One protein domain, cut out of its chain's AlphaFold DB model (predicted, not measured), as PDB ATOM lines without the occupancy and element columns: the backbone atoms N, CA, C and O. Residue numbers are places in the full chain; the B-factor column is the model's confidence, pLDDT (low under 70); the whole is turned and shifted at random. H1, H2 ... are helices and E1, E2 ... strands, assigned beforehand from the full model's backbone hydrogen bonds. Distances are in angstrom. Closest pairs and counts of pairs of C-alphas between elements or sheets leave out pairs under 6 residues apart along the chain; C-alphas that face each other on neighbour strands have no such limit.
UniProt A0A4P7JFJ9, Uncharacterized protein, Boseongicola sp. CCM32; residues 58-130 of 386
ATOM      1  N   PRO A  58     187.860 159.210 158.583       52.75
ATOM      2  CA  PRO A  58     186.688 159.899 159.112       52.75
ATOM      3  C   PRO A  58     186.431 159.480 160.569       52.75
ATOM      4  O   PRO A  58     186.385 158.290 160.885       52.75
ATOM      5  N   GLU A  59     186.314 160.461 161.466       55.66
ATOM      6  CA  GLU A  59     186.137 160.266 162.915       55.66
ATOM      7  C   GLU A  59     184.657 160.174 163.324       55.66
ATOM      8  O   GLU A  59     184.294 160.514 164.450       55.66
ATOM      9  N   TYR A  60     183.783 159.688 162.439       62.75
ATOM     10  CA  TYR A  60     182.347 159.646 162.698       62.75
ATOM     11  C   TYR A  60     181.683 158.392 162.108       62.75
ATOM     12  O   TYR A  60     182.112 157.865 161.082       62.75
ATOM     13  N   CYS A  61     180.620 157.911 162.768       68.56
ATOM     14  CA  CYS A  61     179.745 156.840 162.254       68.56
ATOM     15  C   CYS A  61     178.747 157.345 161.197       68.56
ATOM     16  O   CYS A  61     178.199 156.549 160.432       68.56
ATOM     17  N   PHE A  62     178.522 158.657 161.195       76.38
ATOM     18  CA  PHE A  62     177.631 159.414 160.330       76.38
ATOM     19  C   PHE A  62     178.338 160.688 159.873       76.38
ATOM     20  O   PHE A  62     179.233 161.157 160.569       76.38
ATOM     21  N   LEU A  63     177.932 161.288 158.758       75.06
ATOM     22  CA  LEU A  63     178.458 162.604 158.367       75.06
ATOM     23  C   LEU A  63     178.000 163.707 159.338       75.06
ATOM     24  O   LEU A  63     176.953 163.577 159.979       75.06
ATOM     25  N   GLU A  64     178.791 164.777 159.479       70.69
ATOM     26  CA  GLU A  64     178.659 165.823 160.516       70.69
ATOM     27  C   GLU A  64     177.284 166.512 160.535       70.69
ATOM     28  O   GLU A  64     176.866 167.048 161.565       70.69
ATOM     29  N   ASP A  65     176.550 166.495 159.427       75.19
ATOM     30  CA  ASP A  65     175.220 167.091 159.306       75.19
ATOM     31  C   ASP A  65     174.060 166.128 159.592       75.19
ATOM     32  O   ASP A  65     172.907 166.558 159.624       75.19
ATOM     33  N   SER A  66     174.344 164.854 159.876       82.19
ATOM     34  CA  SER A  66     173.317 163.910 160.317       82.19
ATOM     35  C   SER A  66     172.672 164.395 161.613       82.19
ATOM     36  O   SER A  66     173.356 164.794 162.563       82.19
ATOM     37  N   THR A  67     171.343 164.354 161.656       88.94
ATOM     38  CA  THR A  67     170.548 164.822 162.791       88.94
ATOM     39  C   THR A  67     169.868 163.668 163.514       88.94
ATOM     40  O   THR A  67     169.610 162.605 162.955       88.94
ATOM     41  N   VAL A  68     169.580 163.890 164.792       90.62
ATOM     42  CA  VAL A  68     168.836 162.980 165.656       90.62
ATOM     43  C   VAL A  68     167.527 163.657 166.040       90.62
ATOM     44  O   VAL A  68     167.523 164.830 166.424       90.62
ATOM     45  N   GLN A  69     166.418 162.921 165.937       93.81
ATOM     46  CA  GLN A  69     165.124 163.368 166.446       93.81
ATOM     47  C   GLN A  69     165.161 163.405 167.972       93.81
ATOM     48  O   GLN A  69     165.370 162.397 168.654       93.81
ATOM     49  N   MET A  70     164.952 164.595 168.506       96.81
ATOM     50  CA  MET A  70     164.949 164.866 169.928       96.81
ATOM     51  C   MET A  70     163.545 164.731 170.488       96.81
ATOM     52  O   MET A  70     162.562 165.089 169.834       96.81
ATOM     53  N   TRP A  71     163.460 164.241 171.724       96.81
ATOM     54  CA  TRP A  71     162.184 164.164 172.415       96.81
ATOM     55  C   TRP A  71     161.590 165.578 172.555       96.81
ATOM     56  O   TRP A  71     162.324 166.511 172.920       96.81
ATOM     57  N   PRO A  72     160.288 165.764 172.275       96.19
ATOM     58  CA  PRO A  72     159.648 167.065 172.395       96.19
ATOM     59  C   PRO A  72     159.789 167.654 173.803       96.19
ATOM     60  O   PRO A  72     159.665 166.953 174.807       96.19
ATOM     61  N   LEU A  73     160.004 168.967 173.877       94.12
ATOM     62  CA  LEU A  73     160.046 169.706 175.146       94.12
ATOM     63  C   LEU A  73     158.653 170.176 175.599       94.12
ATOM     64  O   LEU A  73     158.531 170.844 176.623       94.12
ATOM     65  N   ASP A  74     157.611 169.852 174.830       94.75
ATOM     66  CA  ASP A  74     156.247 170.293 175.091       94.75
ATOM     67  C   ASP A  74     155.630 169.540 176.289       94.75
ATOM     68  O   ASP A  74     155.445 168.320 176.219       94.75
ATOM     69  N   PRO A  75     155.253 170.239 177.376       93.56
ATOM     70  CA  PRO A  75     154.668 169.614 178.562       93.56
ATOM     71  C   PRO A  75     153.263 169.026 178.329       93.56
ATOM     72  O   PRO A  75     152.741 168.328 179.205       93.56
ATOM     73  N   SER A  76     152.627 169.300 177.182       94.12
ATOM     74  CA  SER A  76     151.366 168.674 176.779       94.12
ATOM     75  C   SER A  76     151.541 167.198 176.423       94.12
ATOM     76  O   SER A  76     150.565 166.451 176.460       94.12
ATOM     77  N   ILE A  77     152.754 166.770 176.061       94.75
ATOM     78  CA  ILE A  77     153.045 165.375 175.736       94.75
ATOM     79  C   ILE A  77     153.171 164.597 177.040       94.75
ATOM     80  O   ILE A  77     154.135 164.733 177.793       94.75
ATOM     81  N   LYS A  78     152.160 163.773 177.311       94.69
ATOM     82  CA  LYS A  78     152.073 162.937 178.506       94.69
ATOM     83  C   LYS A  78     151.815 161.491 178.104       94.69
ATOM     84  O   LYS A  78     151.105 161.266 177.121       94.69
ATOM     85  N   PRO A  79     152.356 160.519 178.854       95.38
ATOM     86  CA  PRO A  79     152.002 159.133 178.628       95.38
ATOM     87  C   PRO A  79     150.511 158.926 178.925       95.38
ATOM     88  O   PRO A  79     149.953 159.501 179.865       95.38
ATOM     89  N   ARG A  80     149.875 158.082 178.121       94.50
ATOM     90  CA  ARG A  80     148.555 157.500 178.351       94.50
ATOM     91  C   ARG A  80     148.604 156.571 179.581       94.50
ATOM     92  O   ARG A  80     149.692 156.225 180.050       94.50
ATOM     93  N   PRO A  81     147.449 156.135 180.121       95.19
ATOM     94  CA  PRO A  81     147.411 155.272 181.308       95.19
ATOM     95  C   PRO A  81     148.188 153.951 181.174       95.19
ATOM     96  O   PRO A  81     148.658 153.411 182.170       95.19
ATOM     97  N   ASP A  82     148.347 153.443 179.951       92.44
ATOM     98  CA  ASP A  82     149.111 152.233 179.627       92.44
ATOM     99  C   ASP A  82     150.622 152.489 179.424       92.44
ATOM    100  O   ASP A  82     151.374 151.582 179.055       92.44
ATOM    101  N   GLY A  83     151.073 153.729 179.643       90.31
ATOM    102  CA  GLY A  83     152.451 154.172 179.459       90.31
ATOM    103  C   GLY A  83     152.838 154.501 178.013       90.31
ATOM    104  O   GLY A  83     153.974 154.919 177.798       90.31
ATOM    105  N   SER A  84     151.941 154.327 177.035       93.25
ATOM    106  CA  SER A  84     152.191 154.710 175.638       93.25
ATOM    107  C   SER A  84     152.075 156.221 175.434       93.25
ATOM    108  O   SER A  84     151.479 156.918 176.250       93.25
ATOM    109  N   TYR A  85     152.627 156.748 174.345       94.06
ATOM    110  CA  TYR A  85     152.436 158.145 173.954       94.06
ATOM    111  C   TYR A  85     151.513 158.243 172.744       94.06
ATOM    112  O   TYR A  85     151.328 157.285 171.997       94.06
ATOM    113  N   ASP A  86     150.923 159.419 172.561       94.50
ATOM    114  CA  ASP A  86     150.299 159.761 171.292       94.50
ATOM    115  C   ASP A  86     151.397 160.015 170.251       94.50
ATOM    116  O   ASP A  86     152.079 161.039 170.298       94.50
ATOM    117  N   GLU A  87     151.639 159.034 169.382       91.62
ATOM    118  CA  GLU A  87     152.787 159.046 168.470       91.62
ATOM    119  C   GLU A  87     152.697 160.166 167.432       91.62
ATOM    120  O   GLU A  87     153.703 160.813 167.153       91.62
ATOM    121  N   GLU A  88     151.497 160.466 166.932       91.94
ATOM    122  CA  GLU A  88     151.267 161.570 165.998       91.94
ATOM    123  C   GLU A  88     151.567 162.921 166.666       91.94
ATOM    124  O   GLU A  88     152.287 163.766 166.119       91.94
ATOM    125  N   LEU A  89     151.105 163.110 167.907       94.50
ATOM    126  CA  LEU A  89     151.423 164.310 168.677       94.50
ATOM    127  C   LEU A  89     152.921 164.422 168.994       94.50
ATOM    128  O   LEU A  89     153.472 165.521 168.943       94.50
ATOM    129  N   VAL A  90     153.590 163.314 169.325       93.81
ATOM    130  CA  VAL A  90     155.044 163.303 169.556       93.81
ATOM    131  C   VAL A  90     155.774 163.711 168.281       93.81
ATOM    132  O   VAL A  90     156.554 164.662 168.317       93.81
ATOM    133  N   LEU A  91     155.497 163.039 167.159       92.06
ATOM    134  CA  LEU A  91     156.163 163.261 165.874       92.06
ATOM    135  C   LEU A  91     155.910 164.666 165.312       92.06
ATOM    136  O   LEU A  91     156.812 165.244 164.712       92.06
ATOM    137  N   SER A  92     154.746 165.268 165.567       93.06
ATOM    138  CA  SER A  92     154.464 166.657 165.164       93.06
ATOM    139  C   SER A  92     155.239 167.716 165.961       93.06
ATOM    140  O   SER A  92     155.277 168.879 165.558       93.06
ATOM    141  N   LYS A  93     155.873 167.339 167.081       95.31
ATOM    142  CA  LYS A  93     156.588 168.254 167.988       95.31
ATOM    143  C   LYS A  93     158.064 167.904 168.189       95.31
ATOM    144  O   LYS A  93     158.720 168.504 169.048       95.31
ATOM    145  N   VAL A  94     158.600 166.935 167.442       94.75
ATOM    146  CA  VAL A  94     160.037 166.625 167.493       94.75
ATOM    147  C   VAL A  94     160.846 167.803 166.965       94.75
ATOM    148  O   VAL A  94     160.414 168.561 166.098       94.75
ATOM    149  N   TRP A  95     162.062 167.933 167.473       94.56
ATOM    150  CA  TRP A  95     163.057 168.863 166.956       94.56
ATOM    151  C   TRP A  95     164.340 168.094 166.658       94.56
ATOM    152  O   TRP A  95     164.502 166.950 167.082       94.56
ATOM    153  N   TYR A  96     165.247 168.695 165.899       94.00
ATOM    154  CA  TYR A  96     166.443 168.012 165.415       94.00
ATOM    155  C   TYR A  96     167.690 168.599 166.060       94.00
ATOM    156  O   TYR A  96     167.866 169.818 166.100       94.00
ATOM    157  N   LYS A  97     168.572 167.724 166.537       93.38
ATOM    158  CA  LYS A  97     169.905 168.084 167.027       93.38
ATOM    159  C   LYS A  97     170.950 167.389 166.171       93.38
ATOM    160  O   LYS A  97     170.770 166.226 165.815       93.38
ATOM    161  N   ARG A  98     172.031 168.084 165.813       89.06
ATOM    162  CA  ARG A  98     173.116 167.457 165.047       89.06
ATOM    163  C   ARG A  98     173.823 166.404 165.891       89.06
ATOM    164  O   ARG A  98     173.978 166.576 167.102       89.06
ATOM    165  N   HIS A  99     174.251 165.319 165.254       85.56
ATOM    166  CA  HIS A  99     174.840 164.188 165.962       85.56
ATOM    167  C   HIS A  99     176.144 164.569 166.697       85.56
ATOM    168  O   HIS A  99     176.408 164.058 167.785       85.56
ATOM    169  N   ASP A 100     176.925 165.503 166.146       85.12
ATOM    170  CA  ASP A 100     178.173 166.024 166.722       85.12
ATOM    171  C   ASP A 100     177.944 166.930 167.949       85.12
ATOM    172  O   ASP A 100     178.847 167.146 168.755       85.12
ATOM    173  N   GLN A 101     176.716 167.418 168.131       90.75
ATOM    174  CA  GLN A 101     176.288 168.215 169.280       90.75
ATOM    175  C   GLN A 101     175.645 167.368 170.386       90.75
ATOM    176  O   GLN A 101     175.293 167.906 171.443       90.75
ATOM    177  N   MET A 102     175.452 166.066 170.154       92.69
ATOM    178  CA  MET A 102     174.842 165.163 171.126       92.69
ATOM    179  C   MET A 102     175.707 165.039 172.378       92.69
ATOM    180  O   MET A 102     176.935 165.045 172.326       92.69
ATOM    181  N   GLN A 103     175.055 164.904 173.528       95.19
ATOM    182  CA  GLN A 103     175.697 164.785 174.830       95.19
ATOM    183  C   GLN A 103     174.995 163.732 175.684       95.19
ATOM    184  O   GLN A 103     173.803 163.453 175.539       95.19
ATOM    185  N   ALA A 104     175.741 163.145 176.622       95.75
ATOM    186  CA  ALA A 104     175.139 162.278 177.624       95.75
ATOM    187  C   ALA A 104     174.098 163.068 178.432       95.75
ATOM    188  O   ALA A 104     174.391 164.127 178.978       95.75
ATOM    189  N   GLY A 105     172.890 162.526 178.532       96.06
ATOM    190  CA  GLY A 105     171.760 163.158 179.198       96.06
ATOM    191  C   GLY A 105     170.690 163.700 178.258       96.06
ATOM    192  O   GLY A 105     169.557 163.813 178.721       96.06
ATOM    193  N   ASP A 106     171.013 163.947 176.985       97.31
ATOM    194  CA  ASP A 106     170.033 164.323 175.962       97.31
ATOM    195  C   ASP A 106     168.885 163.301 175.887       97.31
ATOM    196  O   ASP A 106     169.097 162.095 176.064       97.31
ATOM    197  N   LEU A 107     167.670 163.787 175.618       97.00
ATOM    198  CA  LEU A 107     166.483 162.962 175.399       97.00
ATOM    199  C   LEU A 107     166.177 162.888 173.907       97.00
ATOM    200  O   LEU A 107     165.866 163.898 173.279       97.00
ATOM    201  N   VAL A 108     166.262 161.687 173.353       95.94
ATOM    202  CA  VAL A 108     165.984 161.389 171.948       95.94
ATOM    203  C   VAL A 108     164.662 160.652 171.817       95.94
ATOM    204  O   VAL A 108     164.178 160.037 172.771       95.94
ATOM    205  N   VAL A 109     164.089 160.687 170.624       94.12
ATOM    206  CA  VAL A 109     163.017 159.766 170.257       94.12
ATOM    207  C   VAL A 109     163.616 158.364 170.130       94.12
ATOM    208  O   VAL A 109     164.668 158.171 169.523       94.12
ATOM    209  N   SER A 110     162.987 157.381 170.767       91.75
ATOM    210  CA  SER A 110     163.415 155.982 170.745       91.75
ATOM    211  C   SER A 110     162.203 155.060 170.763       91.75
ATOM    212  O   SER A 110     161.090 155.520 171.008       91.75
ATOM    213  N   TYR A 111     162.419 153.764 170.551       87.69
ATOM    214  CA  TYR A 111     161.358 152.762 170.572       87.69
ATOM    215  C   TYR A 111     161.507 151.832 171.775       87.69
ATOM    216  O   TYR A 111     162.622 151.550 172.233       87.69
ATOM    217  N   ASP A 112     160.387 151.367 172.317       85.81
ATOM    218  CA  ASP A 112     160.374 150.264 173.273       85.81
ATOM    219  C   ASP A 112     160.426 148.897 172.564       85.81
ATOM    220  O   ASP A 112     160.578 148.791 171.347       85.81
ATOM    221  N   LYS A 113     160.333 147.809 173.333       82.50
ATOM    222  CA  LYS A 113     160.374 146.443 172.779       82.50
ATOM    223  C   LYS A 113     159.141 146.092 171.943       82.50
ATOM    224  O   LYS A 113     159.161 145.082 171.248       82.50
ATOM    225  N   GLN A 114     158.076 146.872 172.071       81.12
ATOM    226  CA  GLN A 114     156.832 146.745 171.329       81.12
ATOM    227  C   GLN A 114     156.831 147.651 170.089       81.12
ATOM    228  O   GLN A 114     155.844 147.661 169.363       81.12
ATOM    229  N   GLY A 115     157.922 148.390 169.840       79.06
ATOM    230  CA  GLY A 115     158.031 149.323 168.724       79.06
ATOM    231  C   GLY A 115     157.316 150.653 168.959       79.06
ATOM    232  O   GLY A 115     157.134 151.394 168.005       79.06
ATOM    233  N   ARG A 116     156.916 150.969 170.199       85.69
ATOM    234  CA  ARG A 116     156.213 152.221 170.529       85.69
ATOM    235  C   ARG A 116     157.194 153.342 170.831       85.69
ATOM    236  O   ARG A 116     158.227 153.092 171.463       85.69
ATOM    237  N   LEU A 117     156.852 154.573 170.456       90.56
ATOM    238  CA  LEU A 117     157.687 155.743 170.746       90.56
ATOM    239  C   LEU A 117     157.787 156.031 172.250       90.56
ATOM    240  O   LEU A 117     156.792 156.065 172.975       90.56
ATOM    241  N   GLN A 118     159.006 156.298 172.718       93.25
ATOM    242  CA  GLN A 118     159.305 156.675 174.098       93.25
ATOM    243  C   GLN A 118     160.548 157.583 174.189       93.25
ATOM    244  O   GLN A 118     161.428 157.527 173.318       93.25
ATOM    245  N   PRO A 119     160.683 158.384 175.265       95.69
ATOM    246  CA  PRO A 119     161.894 159.160 175.501       95.69
ATOM    247  C   PRO A 119     163.075 158.238 175.826       95.69
ATOM    248  O   PRO A 119     163.069 157.507 176.819       95.69
ATOM    249  N   GLY A 120     164.122 158.312 175.012       95.56
ATOM    250  CA  GLY A 120     165.378 157.598 175.209       95.56
ATOM    251  C   GLY A 120     166.449 158.532 175.749       95.56
ATOM    252  O   GLY A 120     166.749 159.556 175.144       95.56
ATOM    253  N   ARG A 121     167.070 158.193 176.881       96.38
ATOM    254  CA  ARG A 121     168.174 159.000 177.418       96.38
ATOM    255  C   ARG A 121     169.510 158.550 176.840       96.38
ATOM    256  O   ARG A 121     169.918 157.403 177.037       96.38
ATOM    257  N   VAL A 122     170.238 159.471 176.215       95.44
ATOM    258  CA  VAL A 122     171.606 159.227 175.747       95.44
ATOM    259  C   VAL A 122     172.503 158.974 176.955       95.44
ATOM    260  O   VAL A 122     172.720 159.848 177.791       95.44
ATOM    261  N   SER A 123     173.023 157.754 177.077       94.81
ATOM    262  CA  SER A 123     173.852 157.365 178.227       94.81
ATOM    263  C   SER A 123     175.322 157.762 178.073       94.81
ATOM    264  O   SER A 123     176.004 158.004 179.068       94.81
ATOM    265  N   ARG A 124     175.814 157.810 176.832       91.88
ATOM    266  CA  ARG A 124     177.184 158.174 176.455       91.88
ATOM    267  C   ARG A 124     177.234 158.565 174.981       91.88
ATOM    268  O   ARG A 124     176.401 158.102 174.206       91.88
ATOM    269  N   THR A 125     178.259 159.313 174.599       89.06
ATOM    270  CA  THR A 125     178.634 159.553 173.202       89.06
ATOM    271  C   THR A 125     179.910 158.787 172.864       89.06
ATOM    272  O   THR A 125     180.665 158.382 173.755       89.06
ATOM    273  N   MET A 126     180.119 158.507 171.579       83.62
ATOM    274  CA  MET A 126     181.287 157.784 171.085       83.62
ATOM    275  C   MET A 126     181.762 158.411 169.778       83.62
ATOM    276  O   MET A 126     180.948 158.715 168.915       83.62
ATOM    277  N   THR A 127     183.077 158.539 169.636       79.94
ATOM    278  CA  THR A 127     183.749 158.870 168.376       79.94
ATOM    279  C   THR A 127     184.314 157.573 167.805       79.94
ATOM    280  O   THR A 127     184.944 156.804 168.540       79.94
ATOM    281  N   ASN A 128     184.069 157.303 166.525       75.81
ATOM    282  CA  ASN A 128     184.553 156.103 165.850       75.81
ATOM    283  C   ASN A 128     185.384 156.504 164.635       75.81
ATOM    284  O   ASN A 128     184.989 157.393 163.901       75.81
ATOM    285  N   SER A 129     186.519 155.846 164.416       75.12
ATOM    286  CA  SER A 129     187.338 156.072 163.226       75.12
ATOM    287  C   SER A 129     187.037 154.985 162.198       75.12
ATOM    288  O   SER A 129     187.475 153.845 162.390       75.12
ATOM    289  N   SER A 130     186.327 155.330 161.130       80.75
ATOM    290  CA  SER A 130     186.065 154.432 160.001       80.75
ATOM    291  C   SER A 130     186.958 154.812 158.830       80.75
ATOM    292  O   SER A 130     187.383 155.953 158.727       80.75
TER     293      SER A 130
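This is residues 58 to 130 of the 386 residues of an uncharacterized protein of Boseongicola sp. CCM32 (UniProt A0A4P7JFJ9). With little regular structure, two small antiparallel two-stranded ribbons, E1 with E2 and E3 with E4, meet through E1 and E3; short helix H1 and loop 71 to 86 lie toward one end, both ends of the printed part at the other. Named elements hold only 23 of 73 printed residues, in the order E1, H1, E2, E3, E4; the class is mixed. It is only just loose, close to compact, with radius of gyration of the C-alphas 13.8 A, spanning 45 by 22 by 18 A.

Find C-alpha 67 at (170.548, 164.822, 162.791), where strand E1, residues 67 to 70, begins its 9.1 A. Helix H1, residues 87 to 91, covers 6.0 A; strand E2, 95 to 98, 10.3 A; strand E3, 107 to 111, 12.4 A. Strand E4, 117 to 121, covers 12.8 A, ending at (168.174, 159.000, 177.418).

In E1 and E2, look for N 68 and O 97, 2.8 A apart. The hairpin E3 and E4 has N 110 and O 118 at 3.0 A. The closest C-alphas of E1 and E3, Met 70 and Val 108, are 4.2 A apart. E2 and E4 are apart. In H1 every O i to N i+4 pair is within hydrogen-bond range; its C-alpha 87 is 6.3 A from C-alpha 117 of E4, their closest.

The printed part has no cut; E1 to H1 is a long link. Residues 58 to 61 are under pLDDT 70.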